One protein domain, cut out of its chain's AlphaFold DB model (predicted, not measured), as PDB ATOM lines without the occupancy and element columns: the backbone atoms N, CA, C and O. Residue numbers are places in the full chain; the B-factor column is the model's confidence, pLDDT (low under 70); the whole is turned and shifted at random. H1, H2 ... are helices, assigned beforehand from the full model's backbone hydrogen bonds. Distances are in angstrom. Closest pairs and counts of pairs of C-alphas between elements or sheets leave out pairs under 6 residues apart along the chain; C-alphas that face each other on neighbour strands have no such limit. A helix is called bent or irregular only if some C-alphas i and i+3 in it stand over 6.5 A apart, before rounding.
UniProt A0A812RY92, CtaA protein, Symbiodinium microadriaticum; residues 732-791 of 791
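Overview. This is residues 732 to 791 of the 791 residues of the protein "CtaA protein" of Symbiodinium microadriaticum (UniProt A0A812RY92). Three short helices pack crosswise into a small rounded body, their centres making a triangle: H2, the longest, crosses H3 steeply, and H3 packs more extensively on H1, which it also crosses steeply. H1 and H2 stand about perpendicular and come close to each other without clearly touching, and H3 is the helix that packs on both. The printed part has 60 residues with three named helices, H1, H2 and H3 in chain order, and no named strand; the class is all helix, with 34 residues in the named helices. It is compact, with a radius of gyration of the C-alphas of 10.3 A, and it spans 28 by 23 by 19 A.

Arrangement. H2, residues 758 to 769, touches H3, residues 778 to 788, with its residues 762 to 766 alone. Their closest C-alphas are those of Cys 766 and Ala 782, 6.8 A apart. The two run the same way at a steep tilt of 64 degrees. H3 also touches H1, residues 740 to 750, with 19 pairs of C-alphas within 8 A, the closest being those of Leu 743 and Ala 783, 4.5 A apart. H1 and H3 run the same way at a steep tilt of 57 degrees, with their centres 8.6 A apart. H1 and H2 are close but not clearly touching: their closest C-alphas, those of Pro 744 and Gln 758, are 7.5 A apart, and their lines are about perpendicular, at 74 degrees. In H2 and H3 every O i to N i+4 pair is within hydrogen-bond range; in H1 5 of 7 are.

Along the chain. H2 begins at C-alpha 758 (21.562, 44.345, -43.687) and measures 16.3 A from first to last C-alpha. H1, residues 740 to 750, begins at C-alpha 740 (17.511, 33.777, -36.149) and measures 15.4 A. H1 is irregular: C-alphas 741 and 744 are 8.1 A apart, against about 5 A in a regular helix. H3, residues 778 to 788, measures 15.3 A and ends at C-alpha 788 (6.805, 34.851, -36.981).

Size, cuts and confidence. The two C-alphas farthest apart are those of Ser 733 and Glu 755, at 29.6 A, while the first and last printed C-alphas, those of Pro 732 and Ser 791, are 9.5 A apart. The printed part has no cut, and residue 791 is the chain's last. The links from H1 to H2, 7 residues, and from H2 to H3, 8 residues, are short. The mean pLDDT of the printed part of this predicted model is 74.5; 15 printed residues are under 70, among them residues 770 to 777.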
ATOM      1  N   PRO A 732       3.424  39.865 -34.059       73.94
ATOM      2  CA  PRO A 732       2.967  38.586 -33.528       73.94
ATOM      3  C   PRO A 732       3.163  38.515 -32.009       73.94
ATOM      4  O   PRO A 732       4.160  38.992 -31.465       73.94
ATOM      5  N   SER A 733       2.220  37.881 -31.309       69.75
ATOM      6  CA  SER A 733       2.235  37.771 -29.844       69.75
ATOM      7  C   SER A 733       3.263  36.768 -29.304       69.75
ATOM      8  O   SER A 733       3.700  36.907 -28.162       69.75
ATOM      9  N   ASP A 734       3.692  35.798 -30.120       69.94
ATOM     10  CA  ASP A 734       4.748  34.834 -29.793       69.94
ATOM     11  C   ASP A 734       5.765  34.723 -30.934       69.94
ATOM     12  O   ASP A 734       5.624  33.919 -31.852       69.94
ATOM     13  N   TRP A 735       6.806  35.551 -30.872       71.94
ATOM     14  CA  TRP A 735       7.935  35.513 -31.801       71.94
ATOM     15  C   TRP A 735       9.195  34.899 -31.184       71.94
ATOM     16  O   TRP A 735      10.226  34.845 -31.840       71.94
ATOM     17  N   GLN A 736       9.187  34.444 -29.927       74.62
ATOM     18  CA  GLN A 736      10.430  34.016 -29.264       74.62
ATOM     19  C   GLN A 736      10.949  32.649 -29.741       74.62
ATOM     20  O   GLN A 736      12.105  32.318 -29.475       74.62
ATOM     21  N   SER A 737      10.132  31.875 -30.457       69.19
ATOM     22  CA  SER A 737      10.358  30.460 -30.787       69.19
ATOM     23  C   SER A 737      10.975  30.185 -32.174       69.19
ATOM     24  O   SER A 737      11.181  29.021 -32.514       69.19
ATOM     25  N   TYR A 738      11.300  31.212 -32.967       65.88
ATOM     26  CA  TYR A 738      11.749  31.065 -34.366       65.88
ATOM     27  C   TYR A 738      13.289  31.089 -34.534       65.88
ATOM     28  O   TYR A 738      14.014  31.443 -33.605       65.88
ATOM     29  N   ASP A 739      13.810  30.695 -35.707       72.75
ATOM     30  CA  ASP A 739      15.254  30.633 -36.008       72.75
ATOM     31  C   ASP A 739      15.819  32.009 -36.420       72.75
ATOM     32  O   ASP A 739      15.336  32.604 -37.381       72.75
ATOM     33  N   PRO A 740      16.859  32.535 -35.748       65.06
ATOM     34  CA  PRO A 740      17.511  33.777 -36.149       65.06
ATOM     35  C   PRO A 740      18.210  33.765 -37.524       65.06
ATOM     36  O   PRO A 740      18.496  34.836 -38.061       65.06
ATOM     37  N   ALA A 741      18.521  32.597 -38.099       70.62
ATOM     38  CA  ALA A 741      19.306  32.497 -39.334       70.62
ATOM     39  C   ALA A 741      18.559  32.957 -40.598       70.62
ATOM     40  O   ALA A 741      19.190  33.203 -41.624       70.62
ATOM     41  N   VAL A 742      17.234  33.107 -40.531       74.12
ATOM     42  CA  VAL A 742      16.398  33.359 -41.715       74.12
ATOM     43  C   VAL A 742      16.123  34.835 -41.994       74.12
ATOM     44  O   VAL A 742      15.396  35.133 -42.933       74.12
ATOM     45  N   LEU A 743      16.676  35.773 -41.213       73.88
ATOM     46  CA  LEU A 743      16.312  37.190 -41.325       73.88
ATOM     47  C   LEU A 743      16.419  37.762 -42.753       73.88
ATOM     48  O   LEU A 743      15.449  38.385 -43.177       73.88
ATOM     49  N   PRO A 744      17.514  37.566 -43.516       72.44
ATOM     50  CA  PRO A 744      17.610  38.139 -44.862       72.44
ATOM     51  C   PRO A 744      16.505  37.631 -45.799       72.44
ATOM     52  O   PRO A 744      15.862  38.423 -46.485       72.44
ATOM     53  N   ASP A 745      16.228  36.323 -45.765       75.88
ATOM     54  CA  ASP A 745      15.171  35.706 -46.570       75.88
ATOM     55  C   ASP A 745      13.775  36.123 -46.088       75.88
ATOM     56  O   ASP A 745      12.867  36.323 -46.895       75.88
ATOM     57  N   ALA A 746      13.599  36.297 -44.776       77.94
ATOM     58  CA  ALA A 746      12.330  36.691 -44.184       77.94
ATOM     59  C   ALA A 746      11.962  38.145 -44.513       77.94
ATOM     60  O   ALA A 746      10.827  38.425 -44.893       77.94
ATOM     61  N   LEU A 747      12.922  39.071 -44.433       81.25
ATOM     62  CA  LEU A 747      12.706  40.470 -44.813       81.25
ATOM     63  C   LEU A 747      12.377  40.597 -46.304       81.25
ATOM     64  O   LEU A 747      11.476  41.350 -46.670       81.25
ATOM     65  N   LEU A 748      13.028  39.802 -47.157       80.31
ATOM     66  CA  LEU A 748      12.695  39.752 -48.578       80.31
ATOM     67  C   LEU A 748      11.254  39.275 -48.816       80.31
ATOM     68  O   LEU A 748      10.540  39.861 -49.629       80.31
ATOM     69  N   GLN A 749      10.809  38.243 -48.092       81.19
ATOM     70  CA  GLN A 749       9.437  37.728 -48.193       81.19
ATOM     71  C   GLN A 749       8.387  38.707 -47.651       81.19
ATOM     72  O   GLN A 749       7.294  38.780 -48.206       81.19
ATOM     73  N   LEU A 750       8.725  39.496 -46.626       82.69
ATOM     74  CA  LEU A 750       7.869  40.575 -46.113       82.69
ATOM     75  C   LEU A 750       7.762  41.765 -47.078       82.69
ATOM     76  O   LEU A 750       6.826  42.555 -46.975       82.69
ATOM     77  N   GLY A 751       8.687  41.873 -48.035       84.94
ATOM     78  CA  GLY A 751       8.652  42.864 -49.107       84.94
ATOM     79  C   GLY A 751       9.782  43.892 -49.076       84.94
ATOM     80  O   GLY A 751       9.780  44.782 -49.926       84.94
ATOM     81  N   TYR A 752      10.747  43.778 -48.166       86.38
ATOM     82  CA  TYR A 752      11.873  44.708 -48.080       86.38
ATOM     83  C   TYR A 752      12.866  44.567 -49.250       86.38
ATOM     84  O   TYR A 752      12.897  43.551 -49.951       86.38
ATOM     85  N   ASP A 753      13.668  45.612 -49.475       85.69
ATOM     86  CA  ASP A 753      14.578  45.716 -50.623       85.69
ATOM     87  C   ASP A 753      15.761  44.732 -50.538       85.69
ATOM     88  O   ASP A 753      16.570  44.844 -49.616       85.69
ATOM     89  N   PRO A 754      15.923  43.798 -51.502       81.69
ATOM     90  CA  PRO A 754      17.073  42.892 -51.537       81.69
ATOM     91  C   PRO A 754      18.421  43.599 -51.744       81.69
ATOM     92  O   PRO A 754      19.462  42.990 -51.508       81.69
ATOM     93  N   GLU A 755      18.426  44.840 -52.236       82.56
ATOM     94  CA  GLU A 755      19.646  45.622 -52.474       82.56
ATOM     95  C   GLU A 755      20.031  46.521 -51.292       82.56
ATOM     96  O   GLU A 755      21.134  47.076 -51.289       82.56
ATOM     97  N   ALA A 756      19.164  46.663 -50.283       81.19
ATOM     98  CA  ALA A 756      19.480  47.416 -49.075       81.19
ATOM     99  C   ALA A 756      20.498  46.666 -48.201       81.19
ATOM    100  O   ALA A 756      20.556  45.433 -48.174       81.19
ATOM    101  N   SER A 757      21.326  47.414 -47.463       82.88
ATOM    102  CA  SER A 757      22.277  46.796 -46.541       82.88
ATOM    103  C   SER A 757      21.543  46.111 -45.385       82.88
ATOM    104  O   SER A 757      20.461  46.532 -44.972       82.88
ATOM    105  N   GLN A 758      22.151  45.070 -44.815       76.38
ATOM    106  CA  GLN A 758      21.562  44.345 -43.687       76.38
ATOM    107  C   GLN A 758      21.266  45.267 -42.488       76.38
ATOM    108  O   GLN A 758      20.251  45.088 -41.819       76.38
ATOM    109  N   ASP A 759      22.107  46.279 -42.256       76.19
ATOM    110  CA  ASP A 759      21.904  47.275 -41.198       76.19
ATOM    111  C   ASP A 759      20.701  48.188 -41.488       76.19
ATOM    112  O   ASP A 759      19.929  48.494 -40.581       76.19
ATOM    113  N   GLN A 760      20.501  48.591 -42.749       77.94
ATOM    114  CA  GLN A 760      19.348  49.402 -43.163       77.94
ATOM    115  C   GLN A 760      18.042  48.627 -42.998       77.94
ATOM    116  O   GLN A 760      17.091  49.126 -42.404       77.94
ATOM    117  N   LEU A 761      18.024  47.386 -43.480       77.81
ATOM    118  CA  LEU A 761      16.888  46.479 -43.363       77.81
ATOM    119  C   LEU A 761      16.509  46.213 -41.899       77.81
ATOM    120  O   LEU A 761      15.328  46.182 -41.548       77.81
ATOM    121  N   MET A 762      17.515  46.076 -41.032       77.06
ATOM    122  CA  MET A 762      17.318  45.931 -39.592       77.06
ATOM    123  C   MET A 762      16.675  47.172 -38.971       77.06
ATOM    124  O   MET A 762      15.712  47.052 -38.214       77.06
ATOM    125  N   ASP A 763      17.199  48.358 -39.284       76.25
ATOM    126  CA  ASP A 763      16.694  49.621 -38.744       76.25
ATOM    127  C   ASP A 763      15.230  49.851 -39.150       76.25
ATOM    128  O   ASP A 763      14.395  50.159 -38.299       76.25
ATOM    129  N   GLN A 764      14.878  49.589 -40.414       79.94
ATOM    130  CA  GLN A 764      13.490  49.665 -40.885       79.94
ATOM    131  C   GLN A 764      12.562  48.714 -40.137       79.94
ATOM    132  O   GLN A 764      11.518  49.122 -39.619       79.94
ATOM    133  N   PHE A 765      12.948  47.439 -40.078       82.69
ATOM    134  CA  PHE A 765      12.133  46.409 -39.458       82.69
ATOM    135  C   PHE A 765      11.897  46.725 -37.975       82.69
ATOM    136  O   PHE A 765      10.770  46.648 -37.481       82.69
ATOM    137  N   CYS A 766      12.940  47.162 -37.268       77.50
ATOM    138  CA  CYS A 766      12.840  47.544 -35.865       77.50
ATOM    139  C   CYS A 766      11.950  48.778 -35.642       77.50
ATOM    140  O   CYS A 766      11.144  48.776 -34.706       77.50
ATOM    141  N   ARG A 767      12.029  49.796 -36.513       77.44
ATOM    142  CA  ARG A 767      11.167  50.992 -36.442       77.44
ATOM    143  C   ARG A 767       9.687  50.654 -36.566       77.44
ATOM    144  O   ARG A 767       8.885  51.183 -35.802       77.44
ATOM    145  N   ARG A 768       9.325  49.764 -37.493       81.62
ATOM    146  CA  ARG A 768       7.928  49.361 -37.692       81.62
ATOM    147  C   ARG A 768       7.404  48.491 -36.555       81.62
ATOM    148  O   ARG A 768       6.326  48.748 -36.023       81.62
ATOM    149  N   TRP A 769       8.154  47.455 -36.198       79.56
ATOM    150  CA  TRP A 769       7.607  46.343 -35.420       79.56
ATOM    151  C   TRP A 769       8.029  46.333 -33.954       79.56
ATOM    152  O   TRP A 769       7.327  45.786 -33.109       79.56
ATOM    153  N   ALA A 770       9.189  46.904 -33.647       65.56
ATOM    154  CA  ALA A 770       9.885  46.654 -32.393       65.56
ATOM    155  C   ALA A 770       9.873  47.876 -31.460       65.56
ATOM    156  O   ALA A 770       9.889  47.717 -30.243       65.56
ATOM    157  N   ARG A 771       9.781  49.095 -32.017       60.78
ATOM    158  CA  ARG A 771       9.717  50.379 -31.281       60.78
ATOM    159  C   ARG A 771      10.842  50.576 -30.239       60.78
ATOM    160  O   ARG A 771      10.714  51.399 -29.338       60.78
ATOM    161  N   TRP A 772      11.946  49.835 -30.353       57.00
ATOM    162  CA  TRP A 772      13.180  49.981 -29.571       57.00
ATOM    163  C   TRP A 772      14.370  50.213 -30.514       57.00
ATOM    164  O   TRP A 772      14.319  49.838 -31.685       57.00
ATOM    165  N   GLY A 773      15.431  50.854 -30.015       53.66
ATOM    166  CA  GLY A 773      16.646  51.124 -30.796       53.66
ATOM    167  C   GLY A 773      17.406  49.852 -31.197       53.66
ATOM    168  O   GLY A 773      17.180  48.791 -30.626       53.66
ATOM    169  N   VAL A 774      18.313  49.964 -32.172       57.91
ATOM    170  CA  VAL A 774      19.109  48.836 -32.688       57.91
ATOM    171  C   VAL A 774      20.384  48.646 -31.855       57.91
ATOM    172  O   VAL A 774      21.325  49.435 -31.953       57.91
ATOM    173  N   THR A 775      20.448  47.587 -31.047       64.69
ATOM    174  CA  THR A 775      21.686  47.075 -30.436       64.69
ATOM    175  C   THR A 775      22.175  45.812 -31.167       64.69
ATOM    176  O   THR A 775      21.393  45.154 -31.855       64.69
ATOM    177  N   PRO A 776      23.451  45.404 -31.014       58.75
ATOM    178  CA  PRO A 776      23.960  44.163 -31.610       58.75
ATOM    179  C   PRO A 776      23.196  42.886 -31.206       58.75
ATOM    180  O   PRO A 776      23.230  41.896 -31.934       58.75
ATOM    181  N   GLU A 777      22.495  42.890 -30.067       64.56
ATOM    182  CA  GLU A 777      21.683  41.761 -29.585       64.56
ATOM    183  C   GLU A 777      20.277  41.721 -30.224       64.56
ATOM    184  O   GLU A 777      19.652  40.657 -30.296       64.56
ATOM    185  N   ASP A 778      19.798  42.844 -30.774       70.06
ATOM    186  CA  ASP A 778      18.458  42.969 -31.359       70.06
ATOM    187  C   ASP A 778      18.315  42.274 -32.716       70.06
ATOM    188  O   ASP A 778      17.206  41.901 -33.096       70.06
ATOM    189  N   ALA A 779      19.419  41.994 -33.413       67.44
ATOM    190  CA  ALA A 779      19.380  41.321 -34.710       67.44
ATOM    191  C   ALA A 779      18.762  39.918 -34.630       67.44
ATOM    192  O   ALA A 779      17.924  39.539 -35.450       67.44
ATOM    193  N   ALA A 780      19.116  39.160 -33.589       71.56
ATOM    194  CA  ALA A 780      18.528  37.848 -33.353       71.56
ATOM    195  C   ALA A 780      17.051  37.955 -32.955       71.56
ATOM    196  O   ALA A 780      16.271  37.055 -33.236       71.56
ATOM    197  N   ARG A 781      16.653  39.049 -32.299       76.19
ATOM    198  CA  ARG A 781      15.271  39.312 -31.890       76.19
ATOM    199  C   ARG A 781      14.387  39.642 -33.095       76.19
ATOM    200  O   ARG A 781      13.329  39.037 -33.256       76.19
ATOM    201  N   ALA A 782      14.864  40.543 -33.951       76.00
ATOM    202  CA  ALA A 782      14.222  40.930 -35.198       76.00
ATOM    203  C   ALA A 782      14.041  39.731 -36.133       76.00
ATOM    204  O   ALA A 782      12.956  39.535 -36.667       76.00
ATOM    205  N   ALA A 783      15.058  38.875 -36.246       73.81
ATOM    206  CA  ALA A 783      15.007  37.658 -37.054       73.81
ATOM    207  C   ALA A 783      13.861  36.719 -36.667       73.81
ATOM    208  O   ALA A 783      13.118  36.251 -37.529       73.81
ATOM    209  N   ARG A 784      13.674  36.490 -35.363       79.44
ATOM    210  CA  ARG A 784      12.594  35.625 -34.887       79.44
ATOM    211  C   ARG A 784      11.212  36.241 -35.097       79.44
ATOM    212  O   ARG A 784      10.272  35.531 -35.433       79.44
ATOM    213  N   MET A 785      11.098  37.561 -34.958       82.25
ATOM    214  CA  MET A 785       9.857  38.288 -35.239       82.25
ATOM    215  C   MET A 785       9.524  38.327 -36.730       82.25
ATOM    216  O   MET A 785       8.367  38.143 -37.086       82.25
ATOM    217  N   ALA A 786      10.520  38.492 -37.602       81.25
ATOM    218  CA  ALA A 786      10.331  38.445 -39.049       81.25
ATOM    219  C   ALA A 786       9.832  37.065 -39.498       81.25
ATOM    220  O   ALA A 786       8.887  36.975 -40.273       81.25
ATOM    221  N   ALA A 787      10.410  35.989 -38.954       77.81
ATOM    222  CA  ALA A 787       9.946  34.628 -39.208       77.81
ATOM    223  C   ALA A 787       8.509  34.390 -38.707       77.81
ATOM    224  O   ALA A 787       7.726  33.748 -39.399       77.81
ATOM    225  N   ALA A 788       8.151  34.944 -37.546       80.25
ATOM    226  CA  ALA A 788       6.805  34.851 -36.981       80.25
ATOM    227  C   ALA A 788       5.741  35.663 -37.745       80.25
ATOM    228  O   ALA A 788       4.556  35.394 -37.599       80.25
ATOM    229  N   LEU A 789       6.139  36.674 -38.525       80.06
ATOM    230  CA  LEU A 789       5.233  37.441 -39.393       80.06
ATOM    231  C   LEU A 789       4.905  36.709 -40.707       80.06
ATOM    232  O   LEU A 789       3.982  37.119 -41.409       80.06
ATOM    233  N   LEU A 790       5.679  35.673 -41.051       75.31
ATOM    234  CA  LEU A 790       5.517  34.862 -42.264       75.31
ATOM    235  C   LEU A 790       4.733  33.563 -42.031       75.31
ATOM    236  O   LEU A 790       4.317  32.934 -43.006       75.31
ATOM    237  N   SER A 791       4.578  33.141 -40.772       65.88
ATOM    238  CA  SER A 791       3.764  31.992 -40.355       65.88
ATOM    239  C   SER A 791       2.310  32.373 -40.106       65.88
ATOM    240  O   SER A 791       1.464  31.473 -40.323       65.88
TER     241      SER A 791